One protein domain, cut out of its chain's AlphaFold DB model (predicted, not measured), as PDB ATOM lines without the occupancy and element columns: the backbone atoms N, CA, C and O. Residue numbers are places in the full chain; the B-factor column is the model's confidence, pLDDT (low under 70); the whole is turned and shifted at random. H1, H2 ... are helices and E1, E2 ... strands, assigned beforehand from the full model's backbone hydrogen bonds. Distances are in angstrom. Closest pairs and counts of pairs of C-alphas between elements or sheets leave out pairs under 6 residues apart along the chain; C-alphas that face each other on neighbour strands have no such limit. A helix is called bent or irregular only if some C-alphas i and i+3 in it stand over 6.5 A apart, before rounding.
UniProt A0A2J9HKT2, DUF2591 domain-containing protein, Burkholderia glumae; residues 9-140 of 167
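Overview. This is residues 9 to 140 of the 167 residues of the protein "DUF2591 domain-containing protein" of Burkholderia glumae (UniProt A0A2J9HKT2). Two antiparallel sheets stand at the two ends of the domain, with helices in the middle between them: H1 packs on one face of the five-stranded sheet, H3 packs on one face of the three-stranded sheet, and the two helices pack on each other at a steep angle. The short helix H2 packs on H3 and lies close to H1, so that sheet, helices and sheet follow one another through the domain. The printed part has 132 residues with three named helices and eight named strands, in the order H1 E1 E2 E3 H2 E4 E5 E6 H3 E7 E8; the larger sheet runs E3 E2 E1 E7 E8 and the smaller one E4 E5 E6. The class is mixed, helices and strands, and the whole is compact, with a radius of gyration of the C-alphas of 14.4 A and spans of 45 by 37 by 26 A.

Along the chain. H1 takes residues 9 to 19 and is 15.3 A long; its first C-alpha, of Arg 9, is at (389.964, 146.902, 201.241). The strands E1, residues 26 to 30, E2, residues 36 to 40, and E3, residues 45 to 50, measure 12.2 A, 13.7 A and 12.5 A. H2, residues 57 to 64, is 9.4 A long and only just irregular: C-alphas 59 and 62 are 6.9 A apart. E4, residues 67 to 74, is 19.8 A long and ends at C-alpha 74, at (387.593, 142.882, 178.122). E5, residues 80 to 87, and E6, residues 95 to 102, measure 22.4 A and 22.6 A. H3, residues 105 to 118, is the longest helix by residues and is 19.8 A long. E7, residues 130 to 133, is 9.9 A long, and E8, residues 136 to 139, is 10.2 A long and ends at C-alpha 139, at (402.440, 150.759, 215.419).

Arrangement. H1 is on the larger sheet at a height over the sheet of 10.3 A, over E2 and E1, and runs along the strands, at 14 degrees to E1 on the local plane. The closest C-alphas of H1 and E1 are those of Arg 17 and Ile 26, 7.4 A apart. E1, E2 and E3 form a meander, each strand the antiparallel neighbour of the one before. In the hairpin of E1 and E2, N 27 and O 38 are within hydrogen-bond range at 2.8 A; in that of E2 and E3, N 37 and O 49 are at 2.9 A. E7 lies beside E1, antiparallel, with N 28 and O 130 at 2.8 A, and forms a hairpin with the edge strand E8, with N 131 and O 138 at 2.8 A. H1 touches H3 at a steep tilt of 55 degrees, the same way, the closest C-alphas being those of Thr 15 and Val 114, 5.9 A apart. H2 touches H3 at a steep tilt of 42 degrees, the closest C-alphas being those of Val 63 and Phe 113, 7.4 A apart. H1 and H2 are close but not clearly touching, the C-alphas of Leu 19 and Val 63 being closest at 7.2 A. H3 is on one face of the twisted sheet E4 E5 E6, two layers; its closest C-alphas to E6 are those of Ala 112 and Gly 100, 4.2 A apart. These strands form a second meander, with N 71 and O 83 at 2.8 A between E4 and E5, and N 98 and O 84 at 2.8 A between E5 and E6. Every O i to N i+4 pair is within hydrogen-bond range in H1 and H3; in H2, 2 of 4 are.

Size, cuts and confidence. The two C-alphas farthest apart, those of Ala 76 and His 140, are 45.3 A apart. The printed part has no cut, and the one long link is that from H3 to E7, with 11 residues. The mean pLDDT of the printed part is 89.9, and residues 89 to 93 and residue 140 are under 70.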
ATOM      1  N   ARG A   9     389.318 146.176 200.143       94.25
ATOM      2  CA  ARG A   9     389.964 146.902 201.241       94.25
ATOM      3  C   ARG A   9     391.479 146.770 201.170       94.25
ATOM      4  O   ARG A   9     392.191 147.754 201.354       94.25
ATOM      5  N   GLU A  10     391.971 145.574 200.881       96.38
ATOM      6  CA  GLU A  10     393.394 145.326 200.674       96.38
ATOM      7  C   GLU A  10     393.916 146.113 199.468       96.38
ATOM      8  O   GLU A  10     395.001 146.691 199.528       96.38
ATOM      9  N   LEU A  11     393.122 146.205 198.398       97.12
ATOM     10  CA  LEU A  11     393.445 147.021 197.236       97.12
ATOM     11  C   LEU A  11     393.506 148.512 197.585       97.12
ATOM     12  O   LEU A  11     394.452 149.188 197.177       97.12
ATOM     13  N   ASP A  12     392.553 149.028 198.365       96.75
ATOM     14  CA  ASP A  12     392.569 150.420 198.833       96.75
ATOM     15  C   ASP A  12     393.807 150.712 199.699       96.75
ATOM     16  O   ASP A  12     394.483 151.728 199.505       96.75
ATOM     17  N   TYR A  13     394.159 149.791 200.601       96.69
ATOM     18  CA  TYR A  13     395.352 149.884 201.442       96.69
ATOM     19  C   TYR A  13     396.641 149.935 200.617       96.69
ATOM     20  O   TYR A  13     397.461 150.847 200.774       96.69
ATOM     21  N   TRP A  14     396.817 148.977 199.706       96.81
ATOM     22  CA  TRP A  14     398.017 148.899 198.878       96.81
ATOM     23  C   TRP A  14     398.096 150.037 197.861       96.81
ATOM     24  O   TRP A  14     399.195 150.502 197.558       96.81
ATOM     25  N   THR A  15     396.957 150.566 197.412       95.88
ATOM     26  CA  THR A  15     396.917 151.798 196.614       95.88
ATOM     27  C   THR A  15     397.457 152.977 197.419       95.88
ATOM     28  O   THR A  15     398.311 153.710 196.925       95.88
ATOM     29  N   ALA A  16     397.037 153.145 198.677       94.62
ATOM     30  CA  ALA A  16     397.556 154.212 199.534       94.62
ATOM     31  C   ALA A  16     399.073 154.070 199.764       94.62
ATOM     32  O   ALA A  16     399.814 155.047 199.656       94.62
ATOM     33  N   ARG A  17     399.557 152.839 200.003       93.06
ATOM     34  CA  ARG A  17     400.997 152.525 200.102       93.06
ATOM     35  C   ARG A  17     401.753 152.877 198.824       93.06
ATOM     36  O   ARG A  17     402.863 153.385 198.917       93.06
ATOM     37  N   ALA A  18     401.174 152.595 197.657       92.19
ATOM     38  CA  ALA A  18     401.789 152.907 196.370       92.19
ATOM     39  C   ALA A  18     401.795 154.410 196.067       92.19
ATOM     40  O   ALA A  18     402.682 154.891 195.365       92.19
ATOM     41  N   LEU A  19     400.815 155.153 196.591       90.31
ATOM     42  CA  LEU A  19     400.722 156.595 196.406       90.31
ATOM     43  C   LEU A  19     401.705 157.386 197.271       90.31
ATOM     44  O   LEU A  19     402.063 158.499 196.870       90.31
ATOM     45  N   ALA A  20     402.074 156.857 198.440       85.81
ATOM     46  CA  ALA A  20     402.978 157.499 199.383       85.81
ATOM     47  C   ALA A  20     404.397 157.622 198.807       85.81
ATOM     48  O   ALA A  20     404.881 156.724 198.119       85.81
ATOM     49  N   SER A  21     405.065 158.740 199.102       78.56
ATOM     50  CA  SER A  21     406.497 158.869 198.817       78.56
ATOM     51  C   SER A  21     407.293 157.991 199.779       78.56
ATOM     52  O   SER A  21     406.944 157.910 200.955       78.56
ATOM     53  N   ASP A  22     408.384 157.381 199.316       74.88
ATOM     54  CA  ASP A  22     409.249 156.562 200.176       74.88
ATOM     55  C   ASP A  22     409.921 157.384 201.287       74.88
ATOM     56  O   ASP A  22     410.192 156.858 202.371       74.88
ATOM     57  N   ASP A  23     410.119 158.681 201.038       79.50
ATOM     58  CA  ASP A  23     410.749 159.629 201.964       79.50
ATOM     59  C   ASP A  23     409.777 160.194 203.012       79.50
ATOM     60  O   ASP A  23     410.199 160.822 203.985       79.50
ATOM     61  N   LEU A  24     408.465 160.019 202.817       83.00
ATOM     62  CA  LEU A  24     407.443 160.599 203.685       83.00
ATOM     63  C   LEU A  24     406.634 159.507 204.392       83.00
ATOM     64  O   LEU A  24     406.286 158.491 203.791       83.00
ATOM     65  N   PRO A  25     406.292 159.698 205.677       88.00
ATOM     66  CA  PRO A  25     405.445 158.751 206.381       88.00
ATOM     67  C   PRO A  25     404.029 158.727 205.794       88.00
ATOM     68  O   PRO A  25     403.452 159.772 205.486       88.00
ATOM     69  N   ILE A  26     403.438 157.534 205.750       92.06
ATOM     70  CA  ILE A  26     401.990 157.345 205.605       92.06
ATOM     71  C   ILE A  26     401.434 156.744 206.892       92.06
ATOM     72  O   ILE A  26     401.912 155.711 207.355       92.06
ATOM     73  N   ALA A  27     400.428 157.386 207.474       92.88
ATOM     74  CA  ALA A  27     399.707 156.882 208.633       92.88
ATOM     75  C   ALA A  27     398.353 156.309 208.212       92.88
ATOM     76  O   ALA A  27     397.582 156.952 207.505       92.88
ATOM     77  N   PHE A  28     398.057 155.109 208.694       93.56
ATOM     78  CA  PHE A  28     396.765 154.445 208.626       93.56
ATOM     79  C   PHE A  28     396.102 154.590 209.991       93.56
ATOM     80  O   PHE A  28     396.396 153.843 210.924       93.56
ATOM     81  N   VAL A  29     395.247 155.601 210.122       92.38
ATOM     82  CA  VAL A  29     394.661 156.027 211.403       92.38
ATOM     83  C   VAL A  29     393.492 155.134 211.806       92.38
ATOM     84  O   VAL A  29     393.305 154.838 212.987       92.38
ATOM     85  N   ALA A  30     392.734 154.661 210.821       91.25
ATOM     86  CA  ALA A  30     391.707 153.646 210.993       91.25
ATOM     87  C   ALA A  30     391.691 152.726 209.771       91.25
ATOM     88  O   ALA A  30     391.900 153.175 208.647       91.25
ATOM     89  N   LEU A  31     391.447 151.439 210.005       89.69
ATOM     90  CA  LEU A  31     391.287 150.432 208.949       89.69
ATOM     91  C   LEU A  31     389.821 150.001 208.797       89.69
ATOM     92  O   LEU A  31     389.416 149.559 207.729       89.69
ATOM     93  N   GLU A  32     389.025 150.164 209.858       87.44
ATOM     94  CA  GLU A  32     387.619 149.772 209.953       87.44
ATOM     95  C   GLU A  32     386.817 150.853 210.700       87.44
ATOM     96  O   GLU A  32     387.351 151.468 211.630       87.44
ATOM     97  N   PRO A  33     385.544 151.106 210.331       85.69
ATOM     98  CA  PRO A  33     384.797 150.527 209.200       85.69
ATOM     99  C   PRO A  33     385.177 151.128 207.832       85.69
ATOM    100  O   PRO A  33     384.594 150.789 206.807       85.69
ATOM    101  N   ALA A  34     386.095 152.094 207.818       89.38
ATOM    102  CA  ALA A  34     386.605 152.725 206.612       89.38
ATOM    103  C   ALA A  34     388.101 152.985 206.773       89.38
ATOM    104  O   ALA A  34     388.551 153.364 207.856       89.38
ATOM    105  N   LEU A  35     388.839 152.841 205.676       93.69
ATOM    106  CA  LEU A  35     390.252 153.168 205.622       93.69
ATOM    107  C   LEU A  35     390.430 154.690 205.724       93.69
ATOM    108  O   LEU A  35     389.926 155.439 204.884       93.69
ATOM    109  N   VAL A  36     391.120 155.146 206.767       94.00
ATOM    110  CA  VAL A  36     391.446 156.555 207.016       94.00
ATOM    111  C   VAL A  36     392.956 156.713 207.001       94.00
ATOM    112  O   VAL A  36     393.658 156.054 207.771       94.00
ATOM    113  N   VAL A  37     393.444 157.590 206.127       93.19
ATOM    114  CA  VAL A  37     394.874 157.757 205.871       93.19
ATOM    115  C   VAL A  37     395.316 159.208 205.983       93.19
ATOM    116  O   VAL A  37     394.569 160.136 205.661       93.19
ATOM    117  N   THR A  38     396.577 159.365 206.365       91.31
ATOM    118  CA  THR A  38     397.315 160.624 206.310       91.31
ATOM    119  C   THR A  38     398.622 160.397 205.575       91.31
ATOM    120  O   THR A  38     399.444 159.595 206.014       91.31
ATOM    121  N   PHE A  39     398.822 161.081 204.452       88.62
ATOM    122  CA  PHE A  39     400.074 161.044 203.700       88.62
ATOM    123  C   PHE A  39     400.250 162.308 202.865       88.62
ATOM    124  O   PHE A  39     399.288 163.001 202.541       88.62
ATOM    125  N   SER A  40     401.490 162.561 202.461       83.56
ATOM    126  CA  SER A  40     401.827 163.510 201.406       83.56
ATOM    127  C   SER A  40     402.797 162.842 200.442       83.56
ATOM    128  O   SER A  40     403.607 162.007 200.843       83.56
ATOM    129  N   ASN A  41     402.690 163.168 199.160       75.12
ATOM    130  CA  ASN A  41     403.531 162.588 198.116       75.12
ATOM    131  C   ASN A  41     404.118 163.644 197.164       75.12
ATOM    132  O   ASN A  41     404.504 163.327 196.041       75.12
ATOM    133  N   GLY A  42     404.174 164.898 197.622       73.06
ATOM    134  CA  GLY A  42     404.701 166.045 196.879       73.06
ATOM    135  C   GLY A  42     403.684 166.722 195.957       73.06
ATOM    136  O   GLY A  42     403.725 167.941 195.834       73.06
ATOM    137  N   THR A  43     402.748 165.970 195.369       71.50
ATOM    138  CA  THR A  43     401.687 166.510 194.494       71.50
ATOM    139  C   THR A  43     400.324 166.549 195.178       71.50
ATOM    140  O   THR A  43     399.548 167.474 194.959       71.50
ATOM    141  N   ALA A  44     400.057 165.583 196.053       75.62
ATOM    142  CA  ALA A  44     398.836 165.459 196.827       75.62
ATOM    143  C   ALA A  44     399.148 165.287 198.316       75.62
ATOM    144  O   ALA A  44     400.175 164.726 198.715       75.62
ATOM    145  N   SER A  45     398.228 165.771 199.147       84.75
ATOM    146  CA  SER A  45     398.260 165.598 200.594       84.75
ATOM    147  C   SER A  45     396.865 165.248 201.092       84.75
ATOM    148  O   SER A  45     395.882 165.894 200.723       84.75
ATOM    149  N   ARG A  46     396.782 164.222 201.935       88.31
ATOM    150  CA  ARG A  46     395.567 163.794 202.632       88.31
ATOM    151  C   ARG A  46     395.832 163.823 204.130       88.31
ATOM    152  O   ARG A  46     396.884 163.366 204.572       88.31
ATOM    153  N   MET A  47     394.879 164.342 204.896       89.44
ATOM    154  CA  MET A  47     394.966 164.463 206.352       89.44
ATOM    155  C   MET A  47     393.698 163.902 206.987       89.44
ATOM    156  O   MET A  47     392.614 164.447 206.790       89.44
ATOM    157  N   ASP A  48     393.858 162.784 207.688       89.81
ATOM    158  CA  ASP A  48     392.836 161.983 208.363       89.81
ATOM    159  C   ASP A  48     391.585 161.785 207.496       89.81
ATOM    160  O   ASP A  48     390.439 161.882 207.940       89.81
ATOM    161  N   ALA A  49     391.820 161.514 206.211       91.38
ATOM    162  CA  ALA A  49     390.776 161.434 205.207       91.38
ATOM    163  C   ALA A  49     390.400 159.980 204.941       91.38
ATOM    164  O   ALA A  49     391.259 159.101 204.851       91.38
ATOM    165  N   ARG A  50     389.100 159.736 204.746       93.94
ATOM    166  CA  ARG A  50     388.637 158.459 204.196       93.94
ATOM    167  C   ARG A  50     389.232 158.264 202.806       93.94
ATOM    168  O   ARG A  50     389.304 159.215 202.028       93.94
ATOM    169  N   PHE A  51     389.618 157.035 202.507       94.62
ATOM    170  CA  PHE A  51     390.247 156.686 201.247       94.62
ATOM    171  C   PHE A  51     389.694 155.359 200.746       94.62
ATOM    172  O   PHE A  51     389.911 154.328 201.374       94.62
ATOM    173  N   ALA A  52     388.941 155.394 199.646       95.44
ATOM    174  CA  ALA A  52     388.347 154.193 199.065       95.44
ATOM    175  C   ALA A  52     388.417 154.206 197.523       95.44
ATOM    176  O   ALA A  52     387.371 154.230 196.860       95.44
ATOM    177  N   PRO A  53     389.624 154.246 196.925       95.44
ATOM    178  CA  PRO A  53     389.807 154.393 195.480       95.44
ATOM    179  C   PRO A  53     389.147 153.278 194.662       95.44
ATOM    180  O   PRO A  53     388.686 153.539 193.556       95.44
ATOM    181  N   SER A  54     389.024 152.058 195.187       94.75
ATOM    182  CA  SER A  54     388.354 150.940 194.507       94.75
ATOM    183  C   SER A  54     386.844 151.135 194.348       94.75
ATOM    184  O   SER A  54     386.244 150.565 193.435       94.75
ATOM    185  N   SER A  55     386.222 151.974 195.185       93.12
ATOM    186  CA  SER A  55     384.779 152.249 195.172       93.12
ATOM    187  C   SER A  55     384.433 153.685 194.754       93.12
ATOM    188  O   SER A  55     383.340 153.927 194.229       93.12
ATOM    189  N   ARG A  56     385.371 154.636 194.874       92.75
ATOM    190  CA  ARG A  56     385.172 156.069 194.602       92.75
ATOM    191  C   ARG A  56     386.240 156.617 193.661       92.75
ATOM    192  O   ARG A  56     387.405 156.715 194.016       92.75
ATOM    193  N   TRP A  57     385.818 157.096 192.491       93.06
ATOM    194  CA  TRP A  57     386.735 157.732 191.534       93.06
ATOM    195  C   TRP A  57     387.437 158.973 192.089       93.06
ATOM    196  O   TRP A  57     388.607 159.166 191.798       93.06
ATOM    197  N   ALA A  58     386.767 159.759 192.938       90.50
ATOM    198  CA  ALA A  58     387.374 160.925 193.586       90.50
ATOM    199  C   ALA A  58     388.594 160.572 194.459       90.50
ATOM    200  O   ALA A  58     389.459 161.416 194.672       90.50
ATOM    201  N   ASP A  59     388.672 159.335 194.960       91.50
ATOM    202  CA  ASP A  59     389.834 158.852 195.709       91.50
ATOM    203  C   ASP A  59     390.893 158.215 194.797       91.50
ATOM    204  O   ASP A  59     392.050 158.105 195.184       91.50
ATOM    205  N   ALA A  60     390.525 157.843 193.569       93.19
ATOM    206  CA  ALA A  60     391.442 157.312 192.565       93.19
ATOM    207  C   ALA A  60     392.116 158.406 191.713       93.19
ATOM    208  O   ALA A  60     393.026 158.086 190.950       93.19
ATOM    209  N   THR A  61     391.709 159.677 191.833       92.00
ATOM    210  CA  THR A  61     392.297 160.798 191.077       92.00
ATOM    211  C   THR A  61     393.814 160.877 191.251       92.00
ATOM    212  O   THR A  61     394.521 160.994 190.261       92.00
ATOM    213  N   ASP A  62     394.325 160.663 192.469       88.69
ATOM    214  CA  ASP A  62     395.768 160.682 192.756       88.69
ATOM    215  C   ASP A  62     396.561 159.616 191.960       88.69
ATOM    216  O   ASP A  62     397.760 159.765 191.720       88.69
ATOM    217  N   VAL A  63     395.906 158.518 191.556       93.06
ATOM    218  CA  VAL A  63     396.486 157.483 190.678       93.06
ATOM    219  C   VAL A  63     396.399 157.911 189.213       93.06
ATOM    220  O   VAL A  63     397.344 157.701 188.455       93.06
ATOM    221  N   LEU A  64     395.276 158.515 188.816       93.25
ATOM    222  CA  LEU A  64     395.060 159.014 187.457       93.25
ATOM    223  C   LEU A  64     396.011 160.157 187.101       93.25
ATOM    224  O   LEU A  64     396.499 160.195 185.980       93.25
ATOM    225  N   ASP A  65     396.334 161.029 188.054       91.19
ATOM    226  CA  ASP A  65     397.280 162.129 187.850       91.19
ATOM    227  C   ASP A  65     398.701 161.635 187.538       91.19
ATOM    228  O   ASP A  65     399.502 162.373 186.976       91.19
ATOM    229  N   ARG A  66     399.014 160.373 187.869       90.88
ATOM    230  CA  ARG A  66     400.289 159.716 187.541       90.88
ATOM    231  C   ARG A  66     400.226 158.863 186.282       90.88
ATOM    232  O   ARG A  66     401.233 158.262 185.915       90.88
ATOM    233  N   LEU A  67     399.059 158.724 185.665       94.44
ATOM    234  CA  LEU A  67     398.861 157.838 184.527       94.44
ATOM    235  C   LEU A  67     399.408 158.477 183.245       94.44
ATOM    236  O   LEU A  67     398.969 159.550 182.844       94.44
ATOM    237  N   ILE A  68     400.326 157.784 182.572       95.31
ATOM    238  CA  ILE A  68     400.909 158.199 181.287       95.31
ATOM    239  C   ILE A  68     400.154 157.560 180.115       95.31
ATOM    240  O   ILE A  68     399.769 158.245 179.173       95.31
ATOM    241  N   ASP A  69     399.961 156.238 180.160       96.50
ATOM    242  CA  ASP A  69     399.245 155.469 179.131       96.50
ATOM    243  C   ASP A  69     398.423 154.362 179.789       96.50
ATOM    244  O   ASP A  69     398.822 153.800 180.812       96.50
ATOM    245  N   VAL A  70     397.286 154.019 179.186       97.50
ATOM    246  CA  VAL A  70     396.467 152.878 179.593       97.50
ATOM    247  C   VAL A  70     395.872 152.188 178.380       97.50
ATOM    248  O   VAL A  70     395.217 152.789 177.530       97.50
ATOM    249  N   ARG A  71     396.036 150.871 178.346       97.50
ATOM    250  CA  ARG A  71     395.395 149.991 177.373       97.50
ATOM    251  C   ARG A  71     394.538 149.013 178.135       97.50
ATOM    252  O   ARG A  71     395.018 148.362 179.056       97.50
ATOM    253  N   SER A  72     393.270 148.907 177.757       96.81
ATOM    254  CA  SER A  72     392.360 147.943 178.365       96.81
ATOM    255  C   SER A  72     391.685 147.077 177.315       96.81
ATOM    256  O   SER A  72     391.445 147.495 176.184       96.81
ATOM    257  N   ALA A  73     391.402 145.846 177.716       96.12
ATOM    258  CA  ALA A  73     390.635 144.876 176.962       96.12
ATOM    259  C   ALA A  73     389.666 144.182 177.918       96.12
ATOM    260  O   ALA A  73     389.922 144.086 179.120       96.12
ATOM    261  N   ARG A  74     388.544 143.707 177.383       96.38
ATOM    262  CA  ARG A  74     387.593 142.882 178.122       96.38
ATOM    263  C   ARG A  74     387.545 141.515 177.461       96.38
ATOM    264  O   ARG A  74     387.445 141.435 176.238       96.38
ATOM    265  N   ASP A  75     387.661 140.465 178.261       92.69
ATOM    266  CA  ASP A  75     387.575 139.099 177.762       92.69
ATOM    267  C   ASP A  75     386.116 138.660 177.531       92.69
ATOM    268  O   ASP A  75     385.159 139.394 177.804       92.69
ATOM    269  N   ALA A  76     385.941 137.439 177.023       90.88
ATOM    270  CA  ALA A  76     384.624 136.858 176.760       90.88
ATOM    271  C   ALA A  76     383.785 136.621 178.033       90.88
ATOM    272  O   ALA A  76     382.565 136.491 177.945       90.88
ATOM    273  N   HIS A  77     384.420 136.573 179.206       89.50
ATOM    274  CA  HIS A  77     383.770 136.404 180.506       89.50
ATOM    275  C   HIS A  77     383.433 137.742 181.171       89.50
ATOM    276  O   HIS A  77     382.838 137.776 182.247       89.50
ATOM    277  N   GLY A  78     383.775 138.855 180.521       89.00
ATOM    278  CA  GLY A  78     383.550 140.185 181.042       89.00
ATOM    279  C   GLY A  78     384.604 140.630 182.053       89.00
ATOM    280  O   GLY A  78     384.415 141.687 182.645       89.00
ATOM    281  N   THR A  79     385.706 139.912 182.255       93.50
ATOM    282  CA  THR A  79     386.827 140.412 183.057       93.50
ATOM    283  C   THR A  79     387.586 141.464 182.258       93.50
ATOM    284  O   THR A  79     387.902 141.277 181.082       93.50
ATOM    285  N   LEU A  80     387.849 142.608 182.884       96.19
ATOM    286  CA  LEU A  80     388.628 143.680 182.287       96.19
ATOM    287  C   LEU A  80     390.090 143.513 182.693       96.19
ATOM    288  O   LEU A  80     390.399 143.472 183.878       96.19
ATOM    289  N   SER A  81     390.980 143.446 181.710       96.12
ATOM    290  CA  SER A  81     392.430 143.505 181.890       96.12
ATOM    291  C   SER A  81     392.947 144.852 181.409       96.12
ATOM    292  O   SER A  81     392.515 145.331 180.356       96.12
ATOM    293  N   CYS A  82     393.891 145.449 182.125       96.75
ATOM    294  CA  CYS A  82     394.598 146.626 181.654       96.75
ATOM    295  C   CYS A  82     396.107 146.511 181.839       96.75
ATOM    296  O   CYS A  82     396.594 145.908 182.795       96.75
ATOM    297  N   VAL A  83     396.826 147.157 180.931       97.75
ATOM    298  CA  VAL A  83     398.242 147.488 181.059       97.75
ATOM    299  C   VAL A  83     398.322 149.006 181.141       97.75
ATOM    300  O   VAL A  83     397.740 149.696 180.302       97.75
ATOM    301  N   ALA A  84     398.977 149.521 182.172       97.69
ATOM    302  CA  ALA A  84     399.050 150.945 182.451       97.69
ATOM    303  C   ALA A  84     400.481 151.350 182.795       97.69
ATOM    304  O   ALA A  84     401.181 150.637 183.510       97.69
ATOM    305  N   THR A  85     400.897 152.501 182.283       96.88
ATOM    306  CA  THR A  85     402.205 153.097 182.546       96.88
ATOM    307  C   THR A  85     402.026 154.314 183.434       96.88
ATOM    308  O   THR A  85     401.207 155.178 183.127       96.88
ATOM    309  N   PHE A  86     402.800 154.396 184.511       94.00
ATOM    310  CA  PHE A  86     402.705 155.452 185.511       94.00
ATOM    311  C   PHE A  86     404.026 156.195 185.674       94.00
ATOM    312  O   PHE A  86     405.098 155.594 185.564       94.00
ATOM    313  N   GLU A  87     403.952 157.478 186.006       90.12
ATOM    314  CA  GLU A  87     405.094 158.243 186.500       90.12
ATOM    315  C   GLU A  87     405.595 157.645 187.826       90.12
ATOM    316  O   GLU A  87     404.827 157.463 188.775       90.12
ATOM    317  N   ALA A  88     406.891 157.337 187.922       79.25
ATOM    318  CA  ALA A  88     407.516 156.973 189.187       79.25
ATOM    319  C   ALA A  88     407.937 158.238 189.946       79.25
ATOM    320  O   ALA A  88     408.588 159.127 189.397       79.25
ATOM    321  N   GLY A  89     407.584 158.309 191.232       66.88
ATOM    322  CA  GLY A  89     408.074 159.362 192.119       66.88
ATOM    323  C   GLY A  89     409.589 159.261 192.335       66.88
ATOM    324  O   GLY A  89     410.128 158.159 192.418       66.88
ATOM    325  N   GLY A  90     410.254 160.415 192.451       58.88
ATOM    326  CA  GLY A  90     411.685 160.517 192.751       58.88
ATOM    327  C   GLY A  90     412.572 160.627 191.508       58.88
ATOM    328  O   GLY A  90     413.070 159.627 191.016       58.88
ATOM    329  N   GLY A  91     412.789 161.866 191.046       46.31
ATOM    330  CA  GLY A  91     413.941 162.290 190.236       46.31
ATOM    331  C   GLY A  91     414.255 161.505 188.951       46.31
ATOM    332  O   GLY A  91     414.915 160.476 188.997       46.31
ATOM    333  N   ALA A  92     413.933 162.130 187.808       42.56
ATOM    334  CA  ALA A  92     414.218 161.746 186.414       42.56
ATOM    335  C   ALA A  92     413.312 160.658 185.807       42.56
ATOM    336  O   ALA A  92     413.565 159.479 185.999       42.56
ATOM    337  N   CYS A  93     412.312 161.092 185.017       54.69
ATOM    338  CA  CYS A  93     411.616 160.383 183.919       54.69
ATOM    339  C   CYS A  93     411.589 158.840 183.967       54.69
ATOM    340  O   CYS A  93     411.796 158.178 182.950       54.69
ATOM    341  N   ALA A  94     411.339 158.248 185.129       73.06
ATOM    342  CA  ALA A  94     411.205 156.813 185.267       73.06
ATOM    343  C   ALA A  94     409.715 156.504 185.184       73.06
ATOM    344  O   ALA A  94     408.945 156.904 186.051       73.06
ATOM    345  N   ALA A  95     409.298 155.831 184.118       89.25
ATOM    346  CA  ALA A  95     407.948 155.306 184.002       89.25
ATOM    347  C   ALA A  95     407.943 153.835 184.431       89.25
ATOM    348  O   ALA A  95     408.896 153.102 184.152       89.25
ATOM    349  N   ARG A  96     406.887 153.395 185.117       93.25
ATOM    350  CA  ARG A  96     406.693 151.986 185.480       93.25
ATOM    351  C   ARG A  96     405.411 151.473 184.865       93.25
ATOM    352  O   ARG A  96     404.353 152.069 185.041       93.25
ATOM    353  N   GLU A  97     405.525 150.360 184.158       95.75
ATOM    354  CA  GLU A  97     404.379 149.647 183.617       95.75
ATOM    355  C   GLU A  97     403.880 148.618 184.633       95.75
ATOM    356  O   GLU A  97     404.663 147.957 185.318       95.75
ATOM    357  N   GLY A  98     402.563 148.480 184.728       96.31
ATOM    358  CA  GLY A  98     401.908 147.431 185.485       96.31
ATOM    359  C   GLY A  98     400.734 146.848 184.713       96.31
ATOM    360  O   GLY A  98     400.120 147.504 183.872       96.31
ATOM    361  N   HIS A  99     400.408 145.604 185.035       96.94
ATOM    362  CA  HIS A  99     399.231 144.904 184.541       96.94
ATOM    363  C   HIS A  99     398.271 144.635 185.701       96.94
ATOM    364  O   HIS A  99     398.707 144.310 186.806       96.94
ATOM    365  N   GLY A 100     396.972 144.712 185.442       96.19
ATOM    366  CA  GLY A 100     395.953 144.322 186.405       96.19
ATOM    367  C   GLY A 100     394.690 143.832 185.723       96.19
ATOM    368  O   GLY A 100     394.389 144.206 184.589       96.19
ATOM    369  N   SER A 101     393.935 142.996 186.429       95.81
ATOM    370  CA  SER A 101     392.626 142.519 185.990       95.81
ATOM    371  C   SER A 101     391.560 142.769 187.052       95.81
ATOM    372  O   SER A 101     391.861 142.846 188.241       95.81
ATOM    373  N   GLY A 102     390.302 142.923 186.650       94.62
ATOM    374  CA  GLY A 102     389.208 143.169 187.582       94.62
ATOM    375  C   GLY A 102     387.824 143.220 186.930       94.62
ATOM    376  O   GLY A 102     387.693 143.080 185.711       94.62
ATOM    377  N   PRO A 103     386.766 143.421 187.735       94.00
ATOM    378  CA  PRO A 103     385.391 143.538 187.240       94.00
ATOM    379  C   PRO A 103     385.155 144.820 186.417       94.00
ATOM    380  O   PRO A 103     384.317 144.853 185.507       94.00
ATOM    381  N   ASP A 104     385.911 145.879 186.708       94.56
ATOM    382  CA  ASP A 104     385.839 147.180 186.053       94.56
ATOM    383  C   ASP A 104     387.232 147.795 185.833       94.56
ATOM    384  O   ASP A 104     388.249 147.287 186.313       94.56
ATOM    385  N   LEU A 105     387.273 148.897 185.074       94.88
ATOM    386  CA  LEU A 105     388.519 149.582 184.722       94.88
ATOM    387  C   LEU A 105     389.246 150.100 185.959       94.88
ATOM    388  O   LEU A 105     390.467 150.053 186.007       94.88
ATOM    389  N   ARG A 106     388.502 150.575 186.960       96.44
ATOM    390  CA  ARG A 106     389.072 151.148 188.176       96.44
ATOM    391  C   ARG A 106     389.842 150.092 188.951       96.44
ATOM    392  O   ARG A 106     391.007 150.291 189.257       96.44
ATOM    393  N   THR A 107     389.218 148.948 189.200       96.62
ATOM    394  CA  THR A 107     389.832 147.839 189.932       96.62
ATOM    395  C   THR A 107     391.063 147.315 189.200       96.62
ATOM    396  O   THR A 107     392.117 147.153 189.815       96.62
ATOM    397  N   ALA A 108     390.963 147.109 187.881       96.81
ATOM    398  CA  ALA A 108     392.098 146.671 187.073       96.81
ATOM    399  C   ALA A 108     393.249 147.694 187.102       96.81
ATOM    400  O   ALA A 108     394.400 147.315 187.308       96.81
ATOM    401  N   LEU A 109     392.937 148.989 186.971       97.50
ATOM    402  CA  LEU A 109     393.925 150.067 186.983       97.50
ATOM    403  C   LEU A 109     394.635 150.183 188.335       97.50
ATOM    404  O   LEU A 109     395.850 150.339 188.372       97.50
ATOM    405  N   LEU A 110     393.903 150.070 189.446       97.69
ATOM    406  CA  LEU A 110     394.494 150.096 190.786       97.69
ATOM    407  C   LEU A 110     395.414 148.895 191.016       97.69
ATOM    408  O   LEU A 110     396.504 149.055 191.557       97.69
ATOM    409  N   ARG A 111     395.029 147.702 190.549       97.88
ATOM    410  CA  ARG A 111     395.895 146.514 190.603       97.88
ATOM    411  C   ARG A 111     397.145 146.689 189.746       97.88
ATOM    412  O   ARG A 111     398.237 146.379 190.213       97.88
ATOM    413  N   ALA A 112     397.008 147.262 188.548       97.69
ATOM    414  CA  ALA A 112     398.145 147.625 187.709       97.69
ATOM    415  C   ALA A 112     399.069 148.631 188.411       97.69
ATOM    416  O   ALA A 112     400.283 148.459 188.383       97.69
ATOM    417  N   PHE A 113     398.513 149.632 189.093       96.81
ATOM    418  CA  PHE A 113     399.281 150.631 189.836       96.81
ATOM    419  C   PHE A 113     400.054 150.020 191.013       96.81
ATOM    420  O   PHE A 113     401.257 150.246 191.159       96.81
ATOM    421  N   VAL A 114     399.394 149.180 191.816       96.75
ATOM    422  CA  VAL A 114     400.036 148.427 192.905       96.75
ATOM    423  C   VAL A 114     401.141 147.530 192.349       96.75
ATOM    424  O   VAL A 114     402.260 147.547 192.868       96.75
ATOM    425  N   ARG A 115     400.878 146.811 191.249       96.69
ATOM    426  CA  ARG A 115     401.865 145.936 190.604       96.69
ATOM    427  C   ARG A 115     403.055 146.719 190.047       96.69
ATOM    428  O   ARG A 115     404.190 146.299 190.242       96.69
ATOM    429  N   ALA A 116     402.836 147.880 189.434       95.12
ATOM    430  CA  ALA A 116     403.913 148.744 188.946       95.12
ATOM    431  C   ALA A 116     404.849 149.210 190.079       95.12
ATOM    432  O   ALA A 116     406.033 149.465 189.850       95.12
ATOM    433  N   ARG A 117     404.340 149.325 191.315       92.69
ATOM    434  CA  ARG A 117     405.124 149.763 192.479       92.69
ATOM    435  C   ARG A 117     405.777 148.623 193.260       92.69
ATOM    436  O   ARG A 117     406.899 148.818 193.735       92.69
ATOM    437  N   PHE A 118     405.082 147.504 193.450       93.25
ATOM    438  CA  PHE A 118     405.487 146.428 194.366       93.25
ATOM    439  C   PHE A 118     405.739 145.080 193.681       93.25
ATOM    440  O   PHE A 118     406.328 144.194 194.291       93.25
ATOM    441  N   GLY A 119     405.351 144.934 192.415       94.56
ATOM    442  CA  GLY A 119     405.401 143.671 191.688       94.56
ATOM    443  C   GLY A 119     404.159 142.805 191.907       94.56
ATOM    444  O   GLY A 119     403.082 143.271 192.283       94.56
ATOM    445  N   ASP A 120     404.306 141.519 191.610       95.88
ATOM    446  CA  ASP A 120     403.180 140.584 191.491       95.88
ATOM    447  C   ASP A 120     402.600 140.150 192.839       95.88
ATOM    448  O   ASP A 120     401.462 139.672 192.903       95.88
ATOM    449  N   GLU A 121     403.374 140.328 193.908       96.19
ATOM    450  CA  GLU A 121     403.010 139.929 195.256       96.19
ATOM    451  C   GLU A 121     403.256 141.045 196.267       96.19
ATOM    452  O   GLU A 121     404.256 141.758 196.221       96.19
ATOM    453  N   VAL A 122     402.339 141.144 197.224       95.56
ATOM    454  CA  VAL A 122     402.409 142.047 198.371       95.56
ATOM    455  C   VAL A 122     402.211 141.273 199.673       95.56
ATOM    456  O   VAL A 122     401.682 140.156 199.687       95.56
ATOM    457  N   GLU A 123     402.651 141.851 200.785       94.50
ATOM    458  CA  GLU A 123     402.445 141.276 202.117       94.50
ATOM    459  C   GLU A 123     400.965 141.336 202.543       94.50
ATOM    460  O   GLU A 123     400.134 141.987 201.905       94.50
ATOM    461  N   ALA A 124     400.619 140.644 203.630       93.56
ATOM    462  CA  ALA A 124     399.284 140.752 204.209       93.56
ATOM    463  C   ALA A 124     399.076 142.141 204.832       93.56
ATOM    464  O   ALA A 124     399.974 142.680 205.485       93.56
ATOM    465  N   MET A 125     397.881 142.710 204.657       92.81
ATOM    466  CA  MET A 125     397.526 143.986 205.276       92.81
ATOM    467  C   MET A 125     397.532 143.851 206.813       92.81
ATOM    468  O   MET A 125     396.906 142.928 207.343       92.81
ATOM    469  N   PRO A 126     398.194 144.758 207.559       92.50
ATOM    470  CA  PRO A 126     398.138 144.755 209.018       92.50
ATOM    471  C   PRO A 126     396.708 144.952 209.537       92.50
ATOM    472  O   PRO A 126     395.926 145.680 208.936       92.50
ATOM    473  N   GLY A 127     396.379 144.347 210.681       90.56
ATOM    474  CA  GLY A 127     395.038 144.431 211.280       90.56
ATOM    475  C   GLY A 127     394.806 145.622 212.219       90.56
ATOM    476  O   GLY A 127     393.677 145.847 212.645       90.56
ATOM    477  N   GLU A 128     395.851 146.384 212.551       90.19
ATOM    478  CA  GLU A 128     395.794 147.506 213.499       90.19
ATOM    479  C   GLU A 128     396.298 148.807 212.851       90.19
ATOM    480  O   GLU A 128     397.154 148.746 211.960       90.19
ATOM    481  N   PRO A 129     395.820 149.986 213.298       92.38
ATOM    482  CA  PRO A 129     396.369 151.281 212.899       92.38
ATOM    483  C   PRO A 129     397.893 151.367 213.055       92.38
ATOM    484  O   PRO A 129     398.479 150.936 214.054       92.38
ATOM    485  N   HIS A 130     398.551 151.933 212.049       93.62
ATOM    486  CA  HIS A 130     400.009 151.935 211.953       93.62
ATOM    487  C   HIS A 130     400.519 153.077 211.079       93.62
ATOM    488  O   HIS A 130     399.781 153.671 210.300       93.62
ATOM    489  N   VAL A 131     401.807 153.367 211.192       92.62
ATOM    490  CA  VAL A 131     402.536 154.269 210.303       92.62
ATOM    491  C   VAL A 131     403.538 153.445 209.512       92.62
ATOM    492  O   VAL A 131     404.148 152.520 210.042       92.62
ATOM    493  N   VAL A 132     403.717 153.775 208.239       90.88
ATOM    494  CA  VAL A 132     404.810 153.246 207.432       90.88
ATOM    495  C   VAL A 132     405.828 154.348 207.173       90.88
ATOM    496  O   VAL A 132     405.471 155.410 206.666       90.88
ATOM    497  N   ARG A 133     407.093 154.089 207.519       86.44
ATOM    498  CA  ARG A 133     408.245 154.982 207.308       86.44
ATOM    499  C   ARG A 133     409.322 154.250 206.531       86.44
ATOM    500  O   ARG A 133     409.754 153.191 206.978       86.44
ATOM    501  N   HIS A 134     409.757 154.788 205.391       81.00
ATOM    502  CA  HIS A 134     410.777 154.149 204.545       81.00
ATOM    503  C   HIS A 134     410.476 152.657 204.286       81.00
ATOM    504  O   HIS A 134     411.335 151.788 204.416       81.00
ATOM    505  N   GLY A 135     409.200 152.336 204.036       78.88
ATOM    506  CA  GLY A 135     408.723 150.963 203.844       78.88
ATOM    507  C   GLY A 135     408.533 150.118 205.113       78.88
ATOM    508  O   GLY A 135     407.919 149.057 205.016       78.88
ATOM    509  N   ARG A 136     408.976 150.575 206.292       83.00
ATOM    510  CA  ARG A 136     408.870 149.852 207.569       83.00
ATOM    511  C   ARG A 136     407.604 150.208 208.347       83.00
ATOM    512  O   ARG A 136     407.289 151.380 208.525       83.00
ATOM    513  N   LEU A 137     406.926 149.181 208.854       85.19
ATOM    514  CA  LEU A 137     405.741 149.287 209.705       85.19
ATOM    515  C   LEU A 137     406.096 149.632 211.160       85.19
ATOM    516  O   LEU A 137     406.888 148.939 211.801       85.19
ATOM    517  N   GLU A 138     405.447 150.662 211.698       86.56
ATOM    518  CA  GLU A 138     405.494 151.096 213.095       86.56
ATOM    519  C   GLU A 138     404.063 151.190 213.640       86.56
ATOM    520  O   GLU A 138     403.176 151.724 212.976       86.56
ATOM    521  N   ARG A 139     403.795 150.670 214.845       78.31
ATOM    522  CA  ARG A 139     402.440 150.759 215.419       78.31
ATOM    523  C   ARG A 139     402.072 152.211 215.705       78.31
ATOM    524  O   ARG A 139     402.883 152.957 216.245       78.31
ATOM    525  N   HIS A 140     400.826 152.569 215.413       69.19
ATOM    526  CA  HIS A 140     400.282 153.891 215.693       69.19
ATOM    527  C   HIS A 140     399.188 153.766 216.752       69.19
ATOM    528  O   HIS A 140     398.097 153.263 216.482       69.19
TER     529      HIS A 140